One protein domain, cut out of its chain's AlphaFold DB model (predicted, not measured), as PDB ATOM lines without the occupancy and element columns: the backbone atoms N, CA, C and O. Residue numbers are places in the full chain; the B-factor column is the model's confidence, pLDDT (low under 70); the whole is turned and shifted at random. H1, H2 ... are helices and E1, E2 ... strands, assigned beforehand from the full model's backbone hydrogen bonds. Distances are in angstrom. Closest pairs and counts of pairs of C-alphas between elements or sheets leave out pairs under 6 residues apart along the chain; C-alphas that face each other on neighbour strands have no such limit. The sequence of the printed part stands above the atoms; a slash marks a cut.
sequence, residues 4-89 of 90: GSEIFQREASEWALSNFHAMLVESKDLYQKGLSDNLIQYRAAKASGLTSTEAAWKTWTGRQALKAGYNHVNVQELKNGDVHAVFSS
ATOM      1  N   GLY A   4     170.415 216.069 156.885       53.84
ATOM      2  CA  GLY A   4     171.068 216.138 155.573       53.84
ATOM      3  C   GLY A   4     172.550 216.528 155.627       53.84
ATOM      4  O   GLY A   4     173.351 215.941 154.910       53.84
ATOM      5  N   SER A   5     172.942 217.473 156.496       53.00
ATOM      6  CA  SER A   5     174.356 217.856 156.666       53.00
ATOM      7  C   SER A   5     175.197 216.759 157.299       53.00
ATOM      8  O   SER A   5     176.351 216.617 156.917       53.00
ATOM      9  N   GLU A   6     174.631 215.984 158.223       56.28
ATOM     10  CA  GLU A   6     175.334 214.861 158.849       56.28
ATOM     11  C   GLU A   6     175.498 213.695 157.875       56.28
ATOM     12  O   GLU A   6     176.587 213.145 157.795       56.28
ATOM     13  N   ILE A   7     174.477 213.373 157.069       61.19
ATOM     14  CA  ILE A   7     174.585 212.356 156.009       61.19
ATOM     15  C   ILE A   7     175.612 212.785 154.961       61.19
ATOM     16  O   ILE A   7     176.483 212.002 154.610       61.19
ATOM     17  N   PHE A   8     175.568 214.041 154.511       60.78
ATOM     18  CA  PHE A   8     176.551 214.541 153.554       60.78
ATOM     19  C   PHE A   8     177.964 214.527 154.130       60.78
ATOM     20  O   PHE A   8     178.880 214.085 153.453       60.78
ATOM     21  N   GLN A   9     178.167 215.006 155.362       56.94
ATOM     22  CA  GLN A   9     179.492 214.981 155.977       56.94
ATOM     23  C   GLN A   9     179.956 213.559 156.225       56.94
ATOM     24  O   GLN A   9     181.124 213.289 156.000       56.94
ATOM     25  N   ARG A  10     179.079 212.647 156.644       56.03
ATOM     26  CA  ARG A  10     179.413 211.238 156.830       56.03
ATOM     27  C   ARG A  10     179.796 210.583 155.513       56.03
ATOM     28  O   ARG A  10     180.860 209.997 155.450       56.03
ATOM     29  N   GLU A  11     179.016 210.750 154.453       56.59
ATOM     30  CA  GLU A  11     179.367 210.177 153.153       56.59
ATOM     31  C   GLU A  11     180.597 210.857 152.545       56.59
ATOM     32  O   GLU A  11     181.482 210.165 152.069       56.59
ATOM     33  N   ALA A  12     180.738 212.180 152.644       52.72
ATOM     34  CA  ALA A  12     181.921 212.895 152.158       52.72
ATOM     35  C   ALA A  12     183.190 212.647 153.002       52.72
ATOM     36  O   ALA A  12     184.292 212.812 152.491       52.72
ATOM     37  N   SER A  13     183.062 212.285 154.286       52.94
ATOM     38  CA  SER A  13     184.200 211.991 155.178       52.94
ATOM     39  C   SER A  13     184.564 210.509 155.220       52.94
ATOM     40  O   SER A  13     185.746 210.186 155.311       52.94
ATOM     41  N   GLU A  14     183.588 209.605 155.103       48.38
ATOM     42  CA  GLU A  14     183.833 208.173 154.921       48.38
ATOM     43  C   GLU A  14     184.379 207.898 153.508       48.38
ATOM     44  O   GLU A  14     185.077 206.904 153.304       48.38
ATOM     45  N   TRP A  15     184.103 208.770 152.527       46.31
ATOM     46  CA  TRP A  15     184.577 208.635 151.153       46.31
ATOM     47  C   TRP A  15     185.621 209.704 150.831       46.31
ATOM     48  O   TRP A  15     185.320 210.765 150.294       46.31
ATOM     49  N   ALA A  16     186.892 209.349 151.022       51.56
ATOM     50  CA  ALA A  16     188.031 209.950 150.323       51.56
ATOM     51  C   ALA A  16     187.985 209.667 148.797       51.56
ATOM     52  O   ALA A  16     188.993 209.314 148.183       51.56
ATOM     53  N   LEU A  17     186.803 209.741 148.178       58.59
ATOM     54  CA  LEU A  17     186.610 209.501 146.760       58.59
ATOM     55  C   LEU A  17     186.771 210.809 145.996       58.59
ATOM     56  O   LEU A  17     186.182 211.840 146.319       58.59
ATOM     57  N   SER A  18     187.516 210.715 144.901       68.12
ATOM     58  CA  SER A  18     187.665 211.752 143.882       68.12
ATOM     59  C   SER A  18     186.332 212.256 143.314       68.12
ATOM     60  O   SER A  18     186.312 213.332 142.718       68.12
ATOM     61  N   ASN A  19     185.232 211.513 143.519       79.81
ATOM     62  CA  ASN A  19     183.887 211.852 143.069       79.81
ATOM     63  C   ASN A  19     182.833 211.642 144.179       79.81
ATOM     64  O   ASN A  19     182.770 210.573 144.783       79.81
ATOM     65  N   PHE A  20     181.952 212.621 144.374       83.31
ATOM     66  CA  PHE A  20     180.753 212.564 145.206       83.31
ATOM     67  C   PHE A  20     179.498 212.490 144.319       83.31
ATOM     68  O   PHE A  20     179.284 213.334 143.448       83.31
ATOM     69  N   HIS A  21     178.658 211.477 144.530       85.88
ATOM     70  CA  HIS A  21     177.486 211.202 143.697       85.88
ATOM     71  C   HIS A  21     176.202 211.657 144.398       85.88
ATOM     72  O   HIS A  21     175.895 211.218 145.499       85.88
ATOM     73  N   ALA A  22     175.414 212.497 143.734       85.12
ATOM     74  CA  ALA A  22     174.153 213.020 144.232       85.12
ATOM     75  C   ALA A  22     172.997 212.635 143.308       85.12
ATOM     76  O   ALA A  22     172.987 212.993 142.130       85.12
ATOM     77  N   MET A  23     171.994 211.960 143.865       85.44
ATOM     78  CA  MET A  23     170.729 211.687 143.187       85.44
ATOM     79  C   MET A  23     169.662 212.677 143.652       85.44
ATOM     80  O   MET A  23     169.305 212.733 144.828       85.44
ATOM     81  N   LEU A  24     169.163 213.480 142.720       86.06
ATOM     82  CA  LEU A  24     168.101 214.453 142.927       86.06
ATOM     83  C   LEU A  24     166.832 213.852 142.335       86.06
ATOM     84  O   LEU A  24     166.636 213.888 141.121       86.06
ATOM     85  N   VAL A  25     166.004 213.267 143.195       81.12
ATOM     86  CA  VAL A  25     164.887 212.421 142.762       81.12
ATOM     87  C   VAL A  25     163.525 213.020 143.076       81.12
ATOM     88  O   VAL A  25     163.364 213.758 144.062       81.12
ATOM     89  N   GLU A  26     162.547 212.675 142.244       73.00
ATOM     90  CA  GLU A  26     161.139 212.701 142.616       73.00
ATOM     91  C   GLU A  26     160.834 211.482 143.490       73.00
ATOM     92  O   GLU A  26     161.106 210.342 143.125       73.00
ATOM     93  N   SER A  27     160.256 211.694 144.666       66.50
ATOM     94  CA  SER A  27     159.721 210.593 145.462       66.50
ATOM     95  C   SER A  27     158.586 211.099 146.331       66.50
ATOM     96  O   SER A  27     158.782 211.929 147.221       66.50
ATOM     97  N   LYS A  28     157.384 210.588 146.050       61.12
ATOM     98  CA  LYS A  28     156.160 210.869 146.812       61.12
ATOM     99  C   LYS A  28     156.162 210.215 148.190       61.12
ATOM    100  O   LYS A  28     155.516 210.733 149.092       61.12
ATOM    101  N   ASP A  29     156.930 209.142 148.346       63.03
ATOM    102  CA  ASP A  29     157.009 208.376 149.588       63.03
ATOM    103  C   ASP A  29     158.091 208.920 150.532       63.03
ATOM    104  O   ASP A  29     157.932 208.875 151.749       63.03
ATOM    105  N   LEU A  30     159.183 209.466 149.982       58.19
ATOM    106  CA  LEU A  30     160.318 209.964 150.771       58.19
ATOM    107  C   LEU A  30     160.238 211.463 151.081       58.19
ATOM    108  O   LEU A  30     160.836 211.915 152.056       58.19
ATOM    109  N   TYR A  31     159.516 212.246 150.276       59.72
ATOM    110  CA  TYR A  31     159.443 213.696 150.440       59.72
ATOM    111  C   TYR A  31     157.994 214.175 150.487       59.72
ATOM    112  O   TYR A  31     157.222 213.930 149.565       59.72
ATOM    113  N   GLN A  32     157.642 214.967 151.507       58.22
ATOM    114  CA  GLN A  32     156.294 215.549 151.658       58.22
ATOM    115  C   GLN A  32     155.835 216.369 150.439       58.22
ATOM    116  O   GLN A  32     154.640 216.498 150.193       58.22
ATOM    117  N   LYS A  33     156.777 216.930 149.671       61.47
ATOM    118  CA  LYS A  33     156.504 217.705 148.450       61.47
ATOM    119  C   LYS A  33     156.561 216.862 147.168       61.47
ATOM    120  O   LYS A  33     156.468 217.414 146.078       61.47
ATOM    121  N   GLY A  34     156.775 215.551 147.283       62.56
ATOM    122  CA  GLY A  34     156.984 214.635 146.159       62.56
ATOM    123  C   GLY A  34     158.343 214.745 145.469       62.56
ATOM    124  O   GLY A  34     158.589 214.047 144.490       62.56
ATOM    125  N   LEU A  35     159.227 215.615 145.958       74.62
ATOM    126  CA  LEU A  35     160.504 215.973 145.346       74.62
ATOM    127  C   LEU A  35     161.544 216.189 146.441       74.62
ATOM    128  O   LEU A  35     161.230 216.793 147.470       74.62
ATOM    129  N   SER A  36     162.792 215.795 146.191       79.44
ATOM    130  CA  SER A  36     163.898 216.251 147.036       79.44
ATOM    131  C   SER A  36     164.045 217.778 146.956       79.44
ATOM    132  O   SER A  36     163.906 218.376 145.884       79.44
ATOM    133  N   ASP A  37     164.382 218.434 148.073       82.31
ATOM    134  CA  ASP A  37     164.620 219.889 148.089       82.31
ATOM    135  C   ASP A  37     165.745 220.302 147.120       82.31
ATOM    136  O   ASP A  37     165.727 221.406 146.569       82.31
ATOM    137  N   ASN A  38     166.705 219.406 146.862       85.38
ATOM    138  CA  ASN A  38     167.739 219.614 145.850       85.38
ATOM    139  C   ASN A  38     167.169 219.596 144.427       85.38
ATOM    140  O   ASN A  38     167.550 220.452 143.630       85.38
ATOM    141  N   LEU A  39     166.239 218.688 144.105       86.69
ATOM    142  CA  LEU A  39     165.588 218.659 142.792       86.69
ATOM    143  C   LEU A  39     164.721 219.904 142.562       86.69
ATOM    144  O   LEU A  39     164.735 220.468 141.468       86.69
ATOM    145  N   ILE A  40     164.030 220.389 143.600       88.00
ATOM    146  CA  ILE A  40     163.274 221.650 143.537       88.00
ATOM    147  C   ILE A  40     164.212 222.821 143.216       88.00
ATOM    148  O   ILE A  40     163.956 223.581 142.283       88.00
ATOM    149  N   GLN A  41     165.320 222.952 143.956       90.06
ATOM    150  CA  GLN A  41     166.305 224.017 143.728       90.06
ATOM    151  C   GLN A  41     166.939 223.927 142.335       90.06
ATOM    152  O   GLN A  41     167.076 224.948 141.661       90.06
ATOM    153  N   TYR A  42     167.278 222.718 141.885       91.88
ATOM    154  CA  TYR A  42     167.826 222.472 140.554       91.88
ATOM    155  C   TYR A  42     166.866 222.940 139.453       91.88
ATOM    156  O   TYR A  42     167.251 223.693 138.558       91.88
ATOM    157  N   ARG A  43     165.589 222.554 139.540       91.25
ATOM    158  CA  ARG A  43     164.572 222.932 138.547       91.25
ATOM    159  C   ARG A  43     164.283 224.428 138.548       91.25
ATOM    160  O   ARG A  43     164.165 225.012 137.477       91.25
ATOM    161  N   ALA A  44     164.226 225.059 139.719       92.19
ATOM    162  CA  ALA A  44     164.061 226.508 139.817       92.19
ATOM    163  C   ALA A  44     165.239 227.261 139.166       92.19
ATOM    164  O   ALA A  44     165.035 228.230 138.434       92.19
ATOM    165  N   ALA A  45     166.469 226.781 139.372       92.62
ATOM    166  CA  ALA A  45     167.662 227.333 138.736       92.62
ATOM    167  C   ALA A  45     167.619 227.183 137.203       92.62
ATOM    168  O   ALA A  45     167.840 228.160 136.489       92.62
ATOM    169  N   LYS A  46     167.248 226.000 136.695       93.06
ATOM    170  CA  LYS A  46     167.050 225.747 135.256       93.06
ATOM    171  C   LYS A  46     165.973 226.644 134.647       93.06
ATOM    172  O   LYS A  46     166.191 227.225 133.590       93.06
ATOM    173  N   ALA A  47     164.837 226.803 135.326       92.50
ATOM    174  CA  ALA A  47     163.752 227.683 134.886       92.50
ATOM    175  C   ALA A  47     164.175 229.162 134.817       92.50
ATOM    176  O   ALA A  47     163.616 229.926 134.039       92.50
ATOM    177  N   SER A  48     165.198 229.550 135.586       93.31
ATOM    178  CA  SER A  48     165.785 230.895 135.561       93.31
ATOM    179  C   SER A  48     166.826 231.090 134.445       93.31
ATOM    180  O   SER A  48     167.473 232.132 134.398       93.31
ATOM    181  N   GLY A  49     167.019 230.099 133.566       94.38
ATOM    182  CA  GLY A  49     167.945 230.171 132.433       94.38
ATOM    183  C   GLY A  49     169.362 229.661 132.712       94.38
ATOM    184  O   GLY A  49     170.221 229.788 131.844       94.38
ATOM    185  N   LEU A  50     169.625 229.081 133.890       95.19
ATOM    186  CA  LEU A  50     170.940 228.517 134.204       95.19
ATOM    187  C   LEU A  50     171.182 227.184 133.486       95.19
ATOM    188  O   LEU A  50     170.260 226.394 133.256       95.19
ATOM    189  N   THR A  51     172.447 226.902 133.182       95.44
ATOM    190  CA  THR A  51     172.878 225.594 132.673       95.44
ATOM    191  C   THR A  51     172.701 224.503 133.733       95.44
ATOM    192  O   THR A  51     172.605 224.778 134.928       95.44
ATOM    193  N   SER A  52     172.688 223.234 133.317       93.44
ATOM    194  CA  SER A  52     172.584 222.095 134.245       93.44
ATOM    195  C   SER A  52     173.717 222.081 135.280       93.44
ATOM    196  O   SER A  52     173.476 221.835 136.460       93.44
ATOM    197  N   THR A  53     174.934 222.444 134.873       94.75
ATOM    198  CA  THR A  53     176.098 222.587 135.760       94.75
ATOM    199  C   THR A  53     175.882 223.677 136.812       94.75
ATOM    200  O   THR A  53     176.039 223.432 138.007       94.75
ATOM    201  N   GLU A  54     175.476 224.878 136.396       94.56
ATOM    202  CA  GLU A  54     175.209 225.989 137.320       94.56
ATOM    203  C   GLU A  54     174.044 225.673 138.263       94.56
ATOM    204  O   GLU A  54     174.108 225.960 139.461       94.56
ATOM    205  N   ALA A  55     172.992 225.036 137.745       94.75
ATOM    206  CA  ALA A  55     171.850 224.598 138.530       94.75
ATOM    207  C   ALA A  55     172.245 223.566 139.596       94.75
ATOM    208  O   ALA A  55     171.807 223.684 140.742       94.75
ATOM    209  N   ALA A  56     173.119 222.608 139.268       93.12
ATOM    210  CA  ALA A  56     173.640 221.637 140.229       93.12
ATOM    211  C   ALA A  56     174.413 222.319 141.369       93.12
ATOM    212  O   ALA A  56     174.188 221.993 142.538       93.12
ATOM    213  N   TRP A  57     175.234 223.329 141.068       94.38
ATOM    214  CA  TRP A  57     175.960 224.096 142.086       94.38
ATOM    215  C   TRP A  57     175.067 224.971 142.972       94.38
ATOM    216  O   TRP A  57     175.410 225.234 144.125       94.38
ATOM    217  N   LYS A  58     173.903 225.405 142.473       93.62
ATOM    218  CA  LYS A  58     172.926 226.181 143.259       93.62
ATOM    219  C   LYS A  58     172.175 225.340 144.293       93.62
ATOM    220  O   LYS A  58     171.632 225.905 145.248       93.62
ATOM    221  N   THR A  59     172.161 224.015 144.145       92.00
ATOM    222  CA  THR A  59     171.526 223.116 145.117       92.00
ATOM    223  C   THR A  59     172.226 223.150 146.477       92.00
ATOM    224  O   THR A  59     173.346 223.652 146.620       92.00
ATOM    225  N   TRP A  60     171.568 222.644 147.521       88.38
ATOM    226  CA  TRP A  60     172.212 222.501 148.825       88.38
ATOM    227  C   TRP A  60     173.412 221.555 148.724       88.38
ATOM    228  O   TRP A  60     174.491 221.893 149.200       88.38
ATOM    229  N   THR A  61     173.251 220.434 148.019       86.06
ATOM    230  CA  THR A  61     174.314 219.448 147.812       86.06
ATOM    231  C   THR A  61     175.511 220.030 147.064       86.06
ATOM    232  O   THR A  61     176.641 219.872 147.517       86.06
ATOM    233  N   GLY A  62     175.282 220.781 145.984       89.75
ATOM    234  CA  GLY A  62     176.363 221.455 145.260       89.75
ATOM    235  C   GLY A  62     177.117 222.461 146.132       89.75
ATOM    236  O   GLY A  62     178.345 222.509 146.115       89.75
ATOM    237  N   ARG A  63     176.407 223.210 146.983       89.81
ATOM    238  CA  ARG A  63     177.040 224.127 147.943       89.81
ATOM    239  C   ARG A  63     177.893 223.408 148.985       89.81
ATOM    240  O   ARG A  63     178.914 223.956 149.395       89.81
ATOM    241  N   GLN A  64     177.490 222.221 149.433       86.81
ATOM    242  CA  GLN A  64     178.322 221.424 150.335       86.81
ATOM    243  C   GLN A  64     179.527 220.828 149.606       86.81
ATOM    244  O   GLN A  64     180.629 220.854 150.146       86.81
ATOM    245  N   ALA A  65     179.353 220.387 148.358       86.81
ATOM    246  CA  ALA A  65     180.447 219.885 147.539       86.81
ATOM    247  C   ALA A  65     181.529 220.961 147.301       86.81
ATOM    248  O   ALA A  65     182.710 220.688 147.491       86.81
ATOM    249  N   LEU A  66     181.144 222.215 147.025       88.31
ATOM    250  CA  LEU A  66     182.103 223.331 146.943       88.31
ATOM    251  C   LEU A  66     182.891 223.522 148.244       88.31
ATOM    252  O   LEU A  66     184.103 223.720 148.213       88.31
ATOM    253  N   LYS A  67     182.217 223.449 149.399       85.75
ATOM    254  CA  LYS A  67     182.873 223.576 150.712       85.75
ATOM    255  C   LYS A  67     183.820 222.417 151.012       85.75
ATOM    256  O   LYS A  67     184.797 222.620 151.723       85.75
ATOM    257  N   ALA A  68     183.527 221.233 150.482       82.44
ATOM    258  CA  ALA A  68     184.367 220.048 150.596       82.44
ATOM    259  C   ALA A  68     185.531 220.024 149.582       82.44
ATOM    260  O   ALA A  68     186.351 219.116 149.631       82.44
ATOM    261  N   GLY A  69     185.639 221.018 148.689       84.94
ATOM    262  CA  GLY A  69     186.745 221.132 147.732       84.94
ATOM    263  C   GLY A  69     186.508 220.451 146.381       84.94
ATOM    264  O   GLY A  69     187.448 220.298 145.601       84.94
ATOM    265  N   TYR A  70     185.275 220.054 146.066       87.94
ATOM    266  CA  TYR A  70     184.904 219.657 144.708       87.94
ATOM    267  C   TYR A  70     184.742 220.911 143.839       87.94
ATOM    268  O   TYR A  70     184.120 221.887 144.256       87.94
ATOM    269  N   ASN A  71     185.285 220.895 142.625       90.94
ATOM    270  CA  ASN A  71     185.332 222.050 141.716       90.94
ATOM    271  C   ASN A  71     184.783 221.742 140.312       90.94
ATOM    272  O   ASN A  71     184.610 222.650 139.501       90.94
ATOM    273  N   HIS A  72     184.454 220.481 140.042       92.25
ATOM    274  CA  HIS A  72     183.813 220.030 138.815       92.25
ATOM    275  C   HIS A  72     182.503 219.312 139.136       92.25
ATOM    276  O   HIS A  72     182.351 218.710 140.197       92.25
ATOM    277  N   VAL A  73     181.542 219.373 138.212       93.81
ATOM    278  CA  VAL A  73     180.315 218.575 138.281       93.81
ATOM    279  C   VAL A  73     179.942 218.078 136.892       93.81
ATOM    280  O   VAL A  73     179.954 218.842 135.926       93.81
ATOM    281  N   ASN A  74     179.608 216.797 136.798       94.12
ATOM    282  CA  ASN A  74     178.938 216.218 135.644       94.12
ATOM    283  C   ASN A  74     177.467 215.989 135.991       94.12
ATOM    284  O   ASN A  74     177.171 215.442 137.052       94.12
ATOM    285  N   VAL A  75     176.556 216.410 135.119       94.50
ATOM    286  CA  VAL A  75     175.114 216.343 135.368       94.50
ATOM    287  C   VAL A  75     174.450 215.538 134.266       94.50
ATOM    288  O   VAL A  75     174.565 215.872 133.089       94.50
ATOM    289  N   GLN A  76     173.716 214.506 134.662       94.25
ATOM    290  CA  GLN A  76     172.909 213.684 133.778       94.25
ATOM    291  C   GLN A  76     171.438 213.796 134.180       94.25
ATOM    292  O   GLN A  76     171.032 213.357 135.255       94.25
ATOM    293  N   GLU A  77     170.633 214.381 133.296       90.50
ATOM    294  CA  GLU A  77     169.174 214.391 133.423       90.50
ATOM    295  C   GLU A  77     168.629 213.041 132.928       90.50
ATOM    296  O   GLU A  77     168.946 212.586 131.825       90.50
ATOM    297  N   LEU A  78     167.848 212.363 133.766       88.50
ATOM    298  CA  LEU A  78     167.275 211.051 133.482       88.50
ATOM    299  C   LEU A  78     165.878 211.198 132.864       88.50
ATOM    300  O   LEU A  78     165.180 212.189 133.070       88.50
ATOM    301  N   LYS A  79     165.437 210.186 132.103       82.38
ATOM    302  CA  LYS A  79     164.161 210.222 131.352       82.38
ATOM    303  C   LYS A  79     162.922 210.434 132.230       82.38
ATOM    304  O   LYS A  79     161.904 210.898 131.731       82.38
ATOM    305  N   ASN A  80     162.998 210.073 133.506       79.94
ATOM    306  CA  ASN A  80     161.928 210.234 134.488       79.94
ATOM    307  C   ASN A  80     161.936 211.612 135.179       79.94
ATOM    308  O   ASN A  80     161.111 211.845 136.053       79.94
ATOM    309  N   GLY A  81     162.841 212.522 134.802       80.75
ATOM    310  CA  GLY A  81     162.952 213.853 135.400       80.75
ATOM    311  C   GLY A  81     163.828 213.919 136.653       80.75
ATOM    312  O   GLY A  81     163.965 215.010 137.219       80.75
ATOM    313  N   ASP A  82     164.431 212.798 137.060       86.75
ATOM    314  CA  ASP A  82     165.479 212.761 138.079       86.75
ATOM    315  C   ASP A  82     166.800 213.292 137.518       86.75
ATOM    316  O   ASP A  82     167.028 213.329 136.305       86.75
ATOM    317  N   VAL A  83     167.704 213.682 138.413       89.12
ATOM    318  CA  VAL A  83     169.021 214.195 138.038       89.12
ATOM    319  C   VAL A  83     170.107 213.482 138.826       89.12
ATOM    320  O   VAL A  83     170.088 213.466 140.057       89.12
ATOM    321  N   HIS A  84     171.084 212.933 138.109       91.25
ATOM    322  CA  HIS A  84     172.318 212.422 138.690       91.25
ATOM    323  C   HIS A  84     173.418 213.465 138.524       91.25
ATOM    324  O   HIS A  84     173.780 213.820 137.404       91.25
ATOM    325  N   ALA A  85     173.939 213.979 139.634       91.25
ATOM    326  CA  ALA A  85     175.057 214.914 139.647       91.25
ATOM    327  C   ALA A  85     176.279 214.257 140.293       91.25
ATOM    328  O   ALA A  85     176.200 213.749 141.408       91.25
ATOM    329  N   VAL A  86     177.414 214.276 139.601       91.62
ATOM    330  CA  VAL A  86     178.687 213.735 140.088       91.62
ATOM    331  C   VAL A  86     179.664 214.883 140.258       91.62
ATOM    332  O   VAL A  86     180.121 215.457 139.271       91.62
ATOM    333  N   PHE A  87     179.959 215.230 141.503       90.31
ATOM    334  CA  PHE A  87     180.877 216.295 141.886       90.31
ATOM    335  C   PHE A  87     182.286 215.733 142.041       90.31
ATOM    336  O   PHE A  87     182.440 214.676 142.636       90.31
ATOM    337  N   SER A  88     183.311 216.403 141.525       89.69
ATOM    338  CA  SER A  88     184.687 215.898 141.550       89.69
ATOM    339  C   SER A  88     185.722 216.982 141.839       89.69
ATOM    340  O   SER A  88     185.503 218.166 141.571       89.69
ATOM    341  N   SER A  89     186.823 216.569 142.470       82.44
ATOM    342  CA  SER A  89     187.989 217.400 142.782       82.44
ATOM    343  C   SER A  89     189.034 217.119 141.711       82.44
ATOM    344  O   SER A  89     189.877 216.241 141.881       82.44
TER     345      SER A  89
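This is residues 4 to 89 of the 90 residues of an uncharacterized protein of Chitinophaga agri (UniProt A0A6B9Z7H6). A small three-stranded sheet has three helices, H2, H3 and H4, over one face and its other face bare, which gives two layers; H4 runs along the strands, H3 across them, and H2 packs near one end of E1. The fourth helix, H1, lies by edge strand E1 and only grazes the sheet. The printed part has 86 residues, with four named helices and three named strands in the order H1 E1 H2 H3 H4 E2 E3. The sheet's order is E1 E3 E2, antiparallel throughout, and the class is mixed, helices and strands. The whole is compact and rounded, with a radius of gyration of the C-alphas of 12.4 A and spans of 31 by 29 by 20 A.

H1, residues 4 to 14, has its closest C-alphas to E1, residues 19 to 24, at Ala 12 and Phe 20, 7.1 A apart. H2, residues 37 to 47, comes closest to E1 where the C-alphas of Leu 24 and Leu 39 are 4.9 A apart. H3, residues 52 to 58, touches H2, closest at C-alphas Tyr 42 and Ala 55, 5.0 A, at a steep tilt of 54 degrees, opposite ways. H4, residues 60 to 67, touches H3 only at the corner and only just, with 3 pairs of C-alphas within 8 A, the closest being Ala 56 and Gly 62 at 5.7 A. H1 and H4 are close but not clearly touching, the closest C-alphas being Phe 8 and Gln 64 at 7.8 A; H1 is apart from H2 and H3. E2, residues 72 to 77, and E3, residues 83 to 88, form a hairpin, with N 74 and O 86 within hydrogen-bond range at 2.9 A. E3 is the inner strand, and on its other side E1 is its antiparallel neighbour, with N 22 and O 85 at 2.8 A. H3 has a height over the sheet of 8.5 A and runs across the strands, at 64 degrees to E2 on the local plane. On the same face, H4 has a height of 9.6 A and runs along the strands, over E3, at 4 degrees to it on the local plane. In H1, H2, H3 and H4 every O i to N i+4 pair is within hydrogen-bond range.

H1 begins at C-alpha 4, (171.068, 216.138, 155.573), and is 15.1 A long; H2 measures 15.4 A, H3 9.9 A and H4 10.9 A. E1 is 16.0 A long from C-alpha 19, (183.887, 211.852, 143.069). E2 measures 16.6 A, and E3 16.1 A, ending at C-alpha 88, (184.687, 215.898, 141.550).

The two C-alphas farthest apart, those of Glu 14 and Gly 49, are 35.2 A apart. The printed part has no cut; the link from E1 to H2, residues 25 to 36, is long, and the others are tight. The mean pLDDT of the printed part is 80.3, and residues 4 to 18 and 27 to 34 are under 70.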